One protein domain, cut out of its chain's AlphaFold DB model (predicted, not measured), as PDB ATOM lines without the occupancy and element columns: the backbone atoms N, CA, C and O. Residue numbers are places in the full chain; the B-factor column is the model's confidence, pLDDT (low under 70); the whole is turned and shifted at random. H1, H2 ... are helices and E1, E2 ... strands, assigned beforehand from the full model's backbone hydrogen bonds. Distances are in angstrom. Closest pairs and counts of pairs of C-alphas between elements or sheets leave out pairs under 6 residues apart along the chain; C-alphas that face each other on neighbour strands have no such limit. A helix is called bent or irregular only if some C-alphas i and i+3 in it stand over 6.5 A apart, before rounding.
ATOM      1  N   LYS A   4      31.098   7.182   6.082       83.88
ATOM      2  CA  LYS A   4      30.456   6.393   5.032       83.88
ATOM      3  C   LYS A   4      28.953   6.196   5.240       83.88
ATOM      4  O   LYS A   4      28.191   6.358   4.297       83.88
ATOM      5  N   VAL A   5      28.510   5.935   6.475       89.31
ATOM      6  CA  VAL A   5      27.078   5.718   6.765       89.31
ATOM      7  C   VAL A   5      26.272   6.979   6.477       89.31
ATOM      8  O   VAL A   5      25.216   6.919   5.859       89.31
ATOM      9  N   VAL A   6      26.787   8.131   6.901       91.12
ATOM     10  CA  VAL A   6      26.134   9.427   6.697       91.12
ATOM     11  C   VAL A   6      26.109   9.780   5.208       91.12
ATOM     12  O   VAL A   6      25.066  10.183   4.705       91.12
ATOM     13  N   ILE A   7      27.216   9.558   4.492       92.00
ATOM     14  CA  ILE A   7      27.328   9.816   3.049       92.00
ATOM     15  C   ILE A   7      26.334   8.967   2.248       92.00
ATOM     16  O   ILE A   7      25.641   9.495   1.379       92.00
ATOM     17  N   ASP A   8      26.237   7.669   2.535       93.50
ATOM     18  CA  ASP A   8      25.343   6.761   1.811       93.50
ATOM     19  C   ASP A   8      23.869   7.139   2.000       93.50
ATOM     20  O   ASP A   8      23.085   7.123   1.048       93.50
ATOM     21  N   ILE A   9      23.489   7.516   3.225       92.62
ATOM     22  CA  ILE A   9      22.121   7.946   3.524       92.62
ATOM     23  C   ILE A   9      21.833   9.301   2.871       92.62
ATOM     24  O   ILE A   9      20.793   9.435   2.230       92.62
ATOM     25  N   ALA A  10      22.750  10.269   2.981       93.12
ATOM     26  CA  ALA A  10      22.607  11.602   2.393       93.12
ATOM     27  C   ALA A  10      22.425  11.532   0.868       93.12
ATOM     28  O   ALA A  10      21.492  12.123   0.330       93.12
ATOM     29  N   LYS A  11      23.224  10.697   0.186       94.06
ATOM     30  CA  LYS A  11      23.062  10.407  -1.250       94.06
ATOM     31  C   LYS A  11      21.699   9.797  -1.572       94.06
ATOM     32  O   LYS A  11      21.112  10.108  -2.601       94.06
ATOM     33  N   ARG A  12      21.183   8.914  -0.710       94.06
ATOM     34  CA  ARG A  12      19.899   8.236  -0.939       94.06
ATOM     35  C   ARG A  12      18.693   9.171  -0.802       94.06
ATOM     36  O   ARG A  12      17.671   8.898  -1.427       94.06
ATOM     37  N   ILE A  13      18.799  10.217   0.016       92.88
ATOM     38  CA  ILE A  13      17.738  11.215   0.245       92.88
ATOM     39  C   ILE A  13      17.995  12.550  -0.469       92.88
ATOM     40  O   ILE A  13      17.258  13.504  -0.234       92.88
ATOM     41  N   ASP A  14      19.016  12.596  -1.329       92.75
ATOM     42  CA  ASP A  14      19.382  13.740  -2.169       92.75
ATOM     43  C   ASP A  14      19.608  15.044  -1.378       92.75
ATOM     44  O   ASP A  14      18.984  16.083  -1.616       92.75
ATOM     45  N   ILE A  15      20.488  14.974  -0.372       91.38
ATOM     46  CA  ILE A  15      20.955  16.150   0.377       91.38
ATOM     47  C   ILE A  15      22.482  16.152   0.534       91.38
ATOM     48  O   ILE A  15      23.096  15.079   0.548       91.38
ATOM     49  N   PRO A  16      23.105  17.334   0.712       91.94
ATOM     50  CA  PRO A  16      24.523  17.430   1.041       91.94
ATOM     51  C   PRO A  16      24.847  16.691   2.354       91.94
ATOM     52  O   PRO A  16      24.120  16.859   3.344       91.94
ATOM     53  N   PRO A  17      25.920  15.878   2.412       91.81
ATOM     54  CA  PRO A  17      26.311  15.178   3.633       91.81
ATOM     55  C   PRO A  17      26.521  16.109   4.834       91.81
ATOM     56  O   PRO A  17      26.210  15.721   5.957       91.81
ATOM     57  N   GLU A  18      26.998  17.334   4.616       89.94
ATOM     58  CA  GLU A  18      27.272  18.330   5.659       89.94
ATOM     59  C   GLU A  18      25.994  18.734   6.407       89.94
ATOM     60  O   GLU A  18      25.985  18.804   7.640       89.94
ATOM     61  N   GLU A  19      24.886  18.917   5.682       89.31
ATOM     62  CA  GLU A  19      23.575  19.179   6.286       89.31
ATOM     63  C   GLU A  19      23.065  17.964   7.069       89.31
ATOM     64  O   GLU A  19      22.425  18.110   8.114       89.31
ATOM     65  N   PHE A  20      23.379  16.755   6.593       90.31
ATOM     66  CA  PHE A  20      22.929  15.518   7.221       90.31
ATOM     67  C   PHE A  20      23.700  15.175   8.505       90.31
ATOM     68  O   PHE A  20      23.110  14.673   9.467       90.31
ATOM     69  N   VAL A  21      25.001  15.491   8.564       90.88
ATOM     70  CA  VAL A  21      25.829  15.343   9.776       90.88
ATOM     71  C   VAL A  21      25.242  16.152  10.934       90.88
ATOM     72  O   VAL A  21      25.163  15.652  12.058       90.88
ATOM     73  N   GLY A  22      24.795  17.384  10.664       89.06
ATOM     74  CA  GLY A  22      24.264  18.290  11.686       89.06
ATOM     75  C   GLY A  22      23.038  17.745  12.424       89.06
ATOM     76  O   GLY A  22      22.861  18.028  13.608       89.06
ATOM     77  N   ILE A  23      22.245  16.908  11.751       92.00
ATOM     78  CA  ILE A  23      20.968  16.379  12.250       92.00
ATOM     79  C   ILE A  23      21.028  14.893  12.629       92.00
ATOM     80  O   ILE A  23      19.999  14.288  12.931       92.00
ATOM     81  N   THR A  24      22.220  14.294  12.611       92.38
ATOM     82  CA  THR A  24      22.433  12.875  12.918       92.38
ATOM     83  C   THR A  24      23.155  12.712  14.255       92.38
ATOM     84  O   THR A  24      24.173  13.359  14.525       92.38
ATOM     85  N   ARG A  25      22.641  11.823  15.112       91.69
ATOM     86  CA  ARG A  25      23.232  11.482  16.414       91.69
ATOM     87  C   ARG A  25      23.217   9.975  16.633       91.69
ATOM     88  O   ARG A  25      22.236   9.309  16.325       91.69
ATOM     89  N   ALA A  26      24.293   9.448  17.203       90.31
ATOM     90  CA  ALA A  26      24.351   8.078  17.691       90.31
ATOM     91  C   ALA A  26      24.340   8.107  19.221       90.31
ATOM     92  O   ALA A  26      25.132   8.830  19.824       90.31
ATOM     93  N   VAL A  27      23.441   7.344  19.835       91.50
ATOM     94  CA  VAL A  27      23.314   7.215  21.290       91.50
ATOM     95  C   VAL A  27      23.582   5.765  21.647       91.50
ATOM     96  O   VAL A  27      22.919   4.878  21.119       91.50
ATOM     97  N   VAL A  28      24.560   5.518  22.510       90.19
ATOM     98  CA  VAL A  28      24.891   4.173  22.990       90.19
ATOM     99  C   VAL A  28      24.336   4.026  24.398       90.19
ATOM    100  O   VAL A  28      24.583   4.873  25.254       90.19
ATOM    101  N   HIS A  29      23.586   2.958  24.629       88.88
ATOM    102  CA  HIS A  29      23.066   2.587  25.934       88.88
ATOM    103  C   HIS A  29      23.793   1.348  26.426       88.88
ATOM    104  O   HIS A  29      23.787   0.308  25.763       88.88
ATOM    105  N   GLN A  30      24.377   1.472  27.613       86.19
ATOM    106  CA  GLN A  30      24.828   0.330  28.385       86.19
ATOM    107  C   GLN A  30      23.650  -0.164  29.220       86.19
ATOM    108  O   GLN A  30      23.076   0.598  30.003       86.19
ATOM    109  N   GLN A  31      23.245  -1.411  29.016       81.44
ATOM    110  CA  GLN A  31      22.138  -2.001  29.754       81.44
ATOM    111  C   GLN A  31      22.685  -2.810  30.924       81.44
ATOM    112  O   GLN A  31      23.544  -3.671  30.748       81.44
ATOM    113  N   GLU A  32      22.147  -2.569  32.118       75.94
ATOM    114  CA  GLU A  32      22.501  -3.334  33.309       75.94
ATOM    115  C   GLU A  32      22.115  -4.815  33.118       75.94
ATOM    116  O   GLU A  32      20.938  -5.172  33.022       75.94
ATOM    117  N   ASP A  41      23.804  -4.325  25.530       84.81
ATOM    118  CA  ASP A  41      24.140  -2.960  25.138       84.81
ATOM    119  C   ASP A  41      23.684  -2.716  23.694       84.81
ATOM    120  O   ASP A  41      23.803  -3.583  22.821       84.81
ATOM    121  N   HIS A  42      23.111  -1.545  23.442       87.06
ATOM    122  CA  HIS A  42      22.535  -1.222  22.142       87.06
ATOM    123  C   HIS A  42      22.783   0.232  21.771       87.06
ATOM    124  O   HIS A  42      23.028   1.089  22.615       87.06
ATOM    125  N   MET A  43      22.708   0.514  20.473       87.88
ATOM    126  CA  MET A  43      22.884   1.855  19.939       87.88
ATOM    127  C   MET A  43      21.630   2.295  19.187       87.88
ATOM    128  O   MET A  43      21.093   1.561  18.357       87.88
ATOM    129  N   HIS A  44      21.195   3.523  19.440       90.75
ATOM    130  CA  HIS A  44      20.192   4.217  18.652       90.75
ATOM    131  C   HIS A  44      20.859   5.170  17.672       90.75
ATOM    132  O   HIS A  44      21.718   5.969  18.039       90.75
ATOM    133  N   LEU A  45      20.417   5.111  16.419       89.44
ATOM    134  CA  LEU A  45      20.719   6.127  15.425       89.44
ATOM    135  C   LEU A  45      19.520   7.071  15.319       89.44
ATOM    136  O   LEU A  45      18.447   6.671  14.870       89.44
ATOM    137  N   VAL A  46      19.704   8.313  15.751       92.31
ATOM    138  CA  VAL A  46      18.695   9.374  15.721       92.31
ATOM    139  C   VAL A  46      18.959  10.259  14.510       92.31
ATOM    140  O   VAL A  46      20.039  10.834  14.379       92.31
ATOM    141  N   LEU A  47      17.962  10.360  13.630       92.81
ATOM    142  CA  LEU A  47      18.008  11.155  12.404       92.81
ATOM    143  C   LEU A  47      16.930  12.239  12.473       92.81
ATOM    144  O   LEU A  47      15.745  11.927  12.626       92.81
ATOM    145  N   GLY A  48      17.330  13.503  12.363       93.62
ATOM    146  CA  GLY A  48      16.402  14.626  12.297       93.62
ATOM    147  C   GLY A  48      15.525  14.549  11.048       93.62
ATOM    148  O   GLY A  48      16.001  14.286   9.948       93.62
ATOM    149  N   LYS A  49      14.220  14.791  11.213       93.88
ATOM    150  CA  LYS A  49      13.271  14.864  10.088       93.88
ATOM    151  C   LYS A  49      13.355  16.169   9.299       93.88
ATOM    152  O   LYS A  49      12.781  16.254   8.218       93.88
ATOM    153  N   PHE A  50      14.022  17.167   9.858       94.44
ATOM    154  CA  PHE A  50      14.231  18.467   9.252       94.44
ATOM    155  C   PHE A  50      15.726  18.754   9.240       94.44
ATOM    156  O   PHE A  50      16.416  18.400  10.196       94.44
ATOM    157  N   THR A  51      16.213  19.379   8.173       92.56
ATOM    158  CA  THR A  51      17.568  19.938   8.130       92.56
ATOM    159  C   THR A  51      17.678  21.149   9.060       92.56
ATOM    160  O   THR A  51      16.668  21.706   9.498       92.56
ATOM    161  N   ASN A  52      18.902  21.619   9.314       90.56
ATOM    162  CA  ASN A  52      19.125  22.868  10.059       90.56
ATOM    163  C   ASN A  52      18.510  24.098   9.360       90.56
ATOM    164  O   ASN A  52      18.203  25.085  10.018       90.56
ATOM    165  N   SER A  53      18.303  24.027   8.040       90.94
ATOM    166  CA  SER A  53      17.606  25.034   7.231       90.94
ATOM    167  C   SER A  53      16.076  24.878   7.226       90.94
ATOM    168  O   SER A  53      15.383  25.666   6.588       90.94
ATOM    169  N   GLY A  54      15.528  23.875   7.923       92.12
ATOM    170  CA  GLY A  54      14.085  23.634   8.024       92.12
ATOM    171  C   GLY A  54      13.475  22.814   6.880       92.12
ATOM    172  O   GLY A  54      12.255  22.657   6.830       92.12
ATOM    173  N   LYS A  55      14.282  22.243   5.972       92.69
ATOM    174  CA  LYS A  55      13.790  21.363   4.895       92.69
ATOM    175  C   LYS A  55      13.314  20.036   5.482       92.69
ATOM    176  O   LYS A  55      14.086  19.332   6.128       92.69
ATOM    177  N   TYR A  56      12.061  19.673   5.222       95.00
ATOM    178  CA  TYR A  56      11.502  18.383   5.626       95.00
ATOM    179  C   TYR A  56      12.054  17.230   4.773       95.00
ATOM    180  O   TYR A  56      12.145  17.339   3.551       95.00
ATOM    181  N   LEU A  57      12.376  16.108   5.418       94.12
ATOM    182  CA  LEU A  57      12.946  14.903   4.811       94.12
ATOM    183  C   LEU A  57      11.939  13.732   4.879       94.12
ATOM    184  O   LEU A  57      12.098  12.824   5.705       94.12
ATOM    185  N   PRO A  58      10.893  13.710   4.027       93.19
ATOM    186  CA  PRO A  58       9.859  12.664   4.050       93.19
ATOM    187  C   PRO A  58      10.418  11.269   3.746       93.19
ATOM    188  O   PRO A  58       9.893  10.250   4.201       93.19
ATOM    189  N   ASP A  59      11.509  11.221   2.987       94.50
ATOM    190  CA  ASP A  59      12.035   9.983   2.432       94.50
ATOM    191  C   ASP A  59      12.798   9.146   3.458       94.50
ATOM    192  O   ASP A  59      12.901   7.932   3.283       94.50
ATOM    193  N   LEU A  60      13.213   9.737   4.587       92.38
ATOM    194  CA  LEU A  60      13.870   9.029   5.693       92.38
ATOM    195  C   LEU A  60      13.071   7.821   6.201       92.38
ATOM    196  O   LEU A  60      13.651   6.841   6.667       92.38
ATOM    197  N   GLN A  61      11.741   7.870   6.098       91.44
ATOM    198  CA  GLN A  61      10.858   6.796   6.555       91.44
ATOM    199  C   GLN A  61      10.544   5.758   5.467       91.44
ATOM    200  O   GLN A  61       9.907   4.739   5.750       91.44
ATOM    201  N   ARG A  62      10.979   5.971   4.219       95.38
ATOM    202  CA  ARG A  62      10.734   5.020   3.130       95.38
ATOM    203  C   ARG A  62      11.542   3.746   3.351       95.38
ATOM    204  O   ARG A  62      12.719   3.780   3.707       95.38
ATOM    205  N   LYS A  63      10.935   2.599   3.029       95.25
ATOM    206  CA  LYS A  63      11.562   1.269   3.162       95.25
ATOM    207  C   LYS A  63      12.938   1.184   2.490       95.25
ATOM    208  O   LYS A  63      13.838   0.562   3.042       95.25
ATOM    209  N   GLY A  64      13.104   1.827   1.332       95.12
ATOM    210  CA  GLY A  64      14.380   1.854   0.615       95.12
ATOM    211  C   GLY A  64      15.491   2.572   1.385       95.12
ATOM    212  O   GLY A  64      16.601   2.060   1.447       95.12
ATOM    213  N   VAL A  65      15.191   3.709   2.020       94.06
ATOM    214  CA  VAL A  65      16.164   4.446   2.845       94.06
ATOM    215  C   VAL A  65      16.491   3.660   4.111       94.06
ATOM    216  O   VAL A  65      17.661   3.485   4.435       94.06
ATOM    217  N   LEU A  66      15.480   3.087   4.773       94.00
ATOM    218  CA  LEU A  66      15.683   2.214   5.936       94.00
ATOM    219  C   LEU A  66      16.565   1.000   5.612       94.00
ATOM    220  O   LEU A  66      17.344   0.563   6.456       94.00
ATOM    221  N   HIS A  67      16.453   0.451   4.402       95.06
ATOM    222  CA  HIS A  67      17.332  -0.615   3.939       95.06
ATOM    223  C   HIS A  67      18.776  -0.124   3.761       95.06
ATOM    224  O   HIS A  67      19.683  -0.743   4.312       95.06
ATOM    225  N   THR A  68      18.986   1.014   3.086       94.81
ATOM    226  CA  THR A  68      20.315   1.636   2.941       94.81
ATOM    227  C   THR A  68      20.961   1.906   4.298       94.81
ATOM    228  O   THR A  68      22.101   1.508   4.506       94.81
ATOM    229  N   ILE A  69      20.217   2.474   5.255       93.25
ATOM    230  CA  ILE A  69      20.701   2.716   6.624       93.25
ATOM    231  C   ILE A  69      21.252   1.424   7.241       93.25
ATOM    232  O   ILE A  69      22.359   1.422   7.773       93.25
ATOM    233  N   LYS A  70      20.503   0.318   7.152       92.31
ATOM    234  CA  LYS A  70      20.918  -0.977   7.716       92.31
ATOM    235  C   LYS A  70      22.171  -1.530   7.041       92.31
ATOM    236  O   LYS A  70      23.080  -1.976   7.733       92.31
ATOM    237  N   VAL A  71      22.217  -1.504   5.710       94.00
ATOM    238  CA  VAL A  71      23.347  -2.041   4.938       94.00
ATOM    239  C   VAL A  71      24.614  -1.233   5.206       94.00
ATOM    240  O   VAL A  71      25.638  -1.816   5.558       94.00
ATOM    241  N   SER A  72      24.536   0.095   5.115       93.44
ATOM    242  CA  SER A  72      25.676   0.978   5.371       93.44
ATOM    243  C   SER A  72      26.154   0.872   6.817       93.44
ATOM    244  O   SER A  72      27.360   0.839   7.062       93.44
ATOM    245  N   PHE A  73      25.235   0.745   7.779       92.06
ATOM    246  CA  PHE A  73      25.593   0.510   9.175       92.06
ATOM    247  C   PHE A  73      26.345  -0.815   9.362       92.06
ATOM    248  O   PHE A  73      27.432  -0.810   9.934       92.06
ATOM    249  N   ASN A  74      25.824  -1.929   8.837       92.00
ATOM    250  CA  ASN A  74      26.485  -3.234   8.944       92.00
ATOM    251  C   ASN A  74      27.864  -3.231   8.269       92.00
ATOM    252  O   ASN A  74      28.813  -3.782   8.820       92.00
ATOM    253  N   ALA A  75      27.992  -2.575   7.111       92.25
ATOM    254  CA  ALA A  75      29.274  -2.418   6.430       92.25
ATOM    255  C   ALA A  75      30.278  -1.630   7.287       92.25
ATOM    256  O   ALA A  75      31.421  -2.054   7.432       92.25
ATOM    257  N   ALA A  76      29.845  -0.530   7.908       91.44
ATOM    258  CA  ALA A  76      30.690   0.261   8.798       91.44
ATOM    259  C   ALA A  76      31.086  -0.496  10.075       91.44
ATOM    260  O   ALA A  76      32.227  -0.386  10.513       91.44
ATOM    261  N   VAL A  77      30.176  -1.275  10.669       89.81
ATOM    262  CA  VAL A  77      30.489  -2.128  11.831       89.81
ATOM    263  C   VAL A  77      31.505  -3.198  11.452       89.81
ATOM    264  O   VAL A  77      32.469  -3.396  12.183       89.81
ATOM    265  N   ARG A  78      31.337  -3.842  10.296       91.25
ATOM    266  CA  ARG A  78      32.292  -4.837   9.800       91.25
ATOM    267  C   ARG A  78      33.671  -4.234   9.552       91.25
ATOM    268  O   ARG A  78      34.666  -4.852   9.902       91.25
ATOM    269  N   GLU A  79      33.728  -3.038   8.976       92.06
ATOM    270  CA  GLU A  79      34.976  -2.323   8.695       92.06
ATOM    271  C   GLU A  79      35.702  -1.893   9.979       92.06
ATOM    272  O   GLU A  79      36.905  -2.095  10.100       92.06
ATOM    273  N   VAL A  80      34.974  -1.333  10.951       90.31
ATOM    274  CA  VAL A  80      35.567  -0.766  12.176       90.31
ATOM    275  C   VAL A  80      35.823  -1.825  13.249       90.31
ATOM    276  O   VAL A  80      36.846  -1.777  13.924       90.31
ATOM    277  N   MET A  81      34.891  -2.761  13.437       89.50
ATOM    278  CA  MET A  81      34.921  -3.739  14.533       89.50
ATOM    279  C   MET A  81      35.342  -5.138  14.073       89.50
ATOM    280  O   MET A  81      35.530  -6.015  14.910       89.50
ATOM    281  N   GLY A  82      35.427  -5.392  12.762       91.12
ATOM    282  CA  GLY A  82      35.688  -6.732  12.226       91.12
ATOM    283  C   GLY A  82      34.535  -7.726  12.423       91.12
ATOM    284  O   GLY A  82      34.708  -8.915  12.172       91.12
ATOM    285  N   VAL A  83      33.361  -7.266  12.873       88.25
ATOM    286  CA  VAL A  83      32.203  -8.119  13.179       88.25
ATOM    287  C   VAL A  83      31.222  -8.117  12.013       88.25
ATOM    288  O   VAL A  83      30.759  -7.058  11.589       88.25
ATOM    289  N   ASP A  84      30.851  -9.301  11.528       90.38
ATOM    290  CA  ASP A  84      29.803  -9.454  10.522       90.38
ATOM    291  C   ASP A  84      28.502  -9.962  11.159       90.38
ATOM    292  O   ASP A  84      28.464 -10.972  11.853       90.38
TER     293      ASP A  84
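Overview. This is residues 4 to 32 and 41 to 84 of the 230 residues of an uncharacterized protein of Vibrio parahaemolyticus (UniProt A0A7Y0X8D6). A two-stranded antiparallel ribbon, E1 and E2, faces a pair of helices, H1 and H4, that lie side by side and run opposite ways. The ribbon and the helix pair are joined at one end by the short H2 and by residues 48 to 62, which include the small H3, and they part toward the cut, where residues 30 to 32 reach outward, so that the outline is a wedge open on one side. The printed part has 73 residues with four named helices and two named strands, in the order H1, H2, E1, E2, H3, H4, and its class is mixed, helices and strands. It is compact, with a radius of gyration of the C-alphas of 12.9 A, and only just rounded, with spans of 37 by 25 by 22 A.

Along the chain. E1 is residues 24 to 29, 16.6 A from first to last C-alpha, and E2 is residues 42 to 47, 16.4 A. H4, residues 63 to 81, is the longest helix at 26.5 A, and its last C-alpha, that of Met 81, is at (34.921, -3.739, 14.533). H1, residues 4 to 12, measures 12.3 A and begins with C-alpha 4 at (30.456, 6.393, 5.032). H2 is residues 17 to 22, 8.9 A. H3 is residues 58 to 61; it is neither bent nor irregular, but only just: C-alphas 58 and 61 are 6.5 A apart.

Arrangement. E1 and E2 are antiparallel neighbours, with 161 degrees between their directions. N 27 and O 44 are within hydrogen-bond range at 2.8 A, as are N 42 and O 29 at 3.0 A. E1 and E2 are both apart from H4. H1 and E1 are only just apart, their closest C-alphas 8.0 A from each other. H1 and H4 touch at a shallow tilt of 17 degrees, opposite ways; their closest C-alphas are those of Val 5 and Ser 72, 5.1 A. H1 also touches H2, opposite ways at a steep tilt of 69 degrees, only just short of about perpendicular; the closest C-alphas are those of Ala 10 and Pro 17, 5.3 A. H3 is close to H4 but not clearly touching, with the C-alphas of Asp 59 and Val 65 closest at 6.9 A. In H1 and H4 every O i to N i+4 pair is within hydrogen-bond range, in H2 1 of 2 is, and H3 is too short for such a pair.

Size, cuts and confidence. The two C-alphas farthest apart, those of Asp 14 and Glu 32, are 39.5 A from each other. Residues 33 to 40 are not printed, and C-alphas 32 and 41 are 8.3 A apart across this cut, which falls in the link from E1 to E2. Of the links that are printed whole, none is long, and that from E2 to H3 is short, with 10 residues. The mean pLDDT of the printed part is 91.3, and no printed residue is under 70.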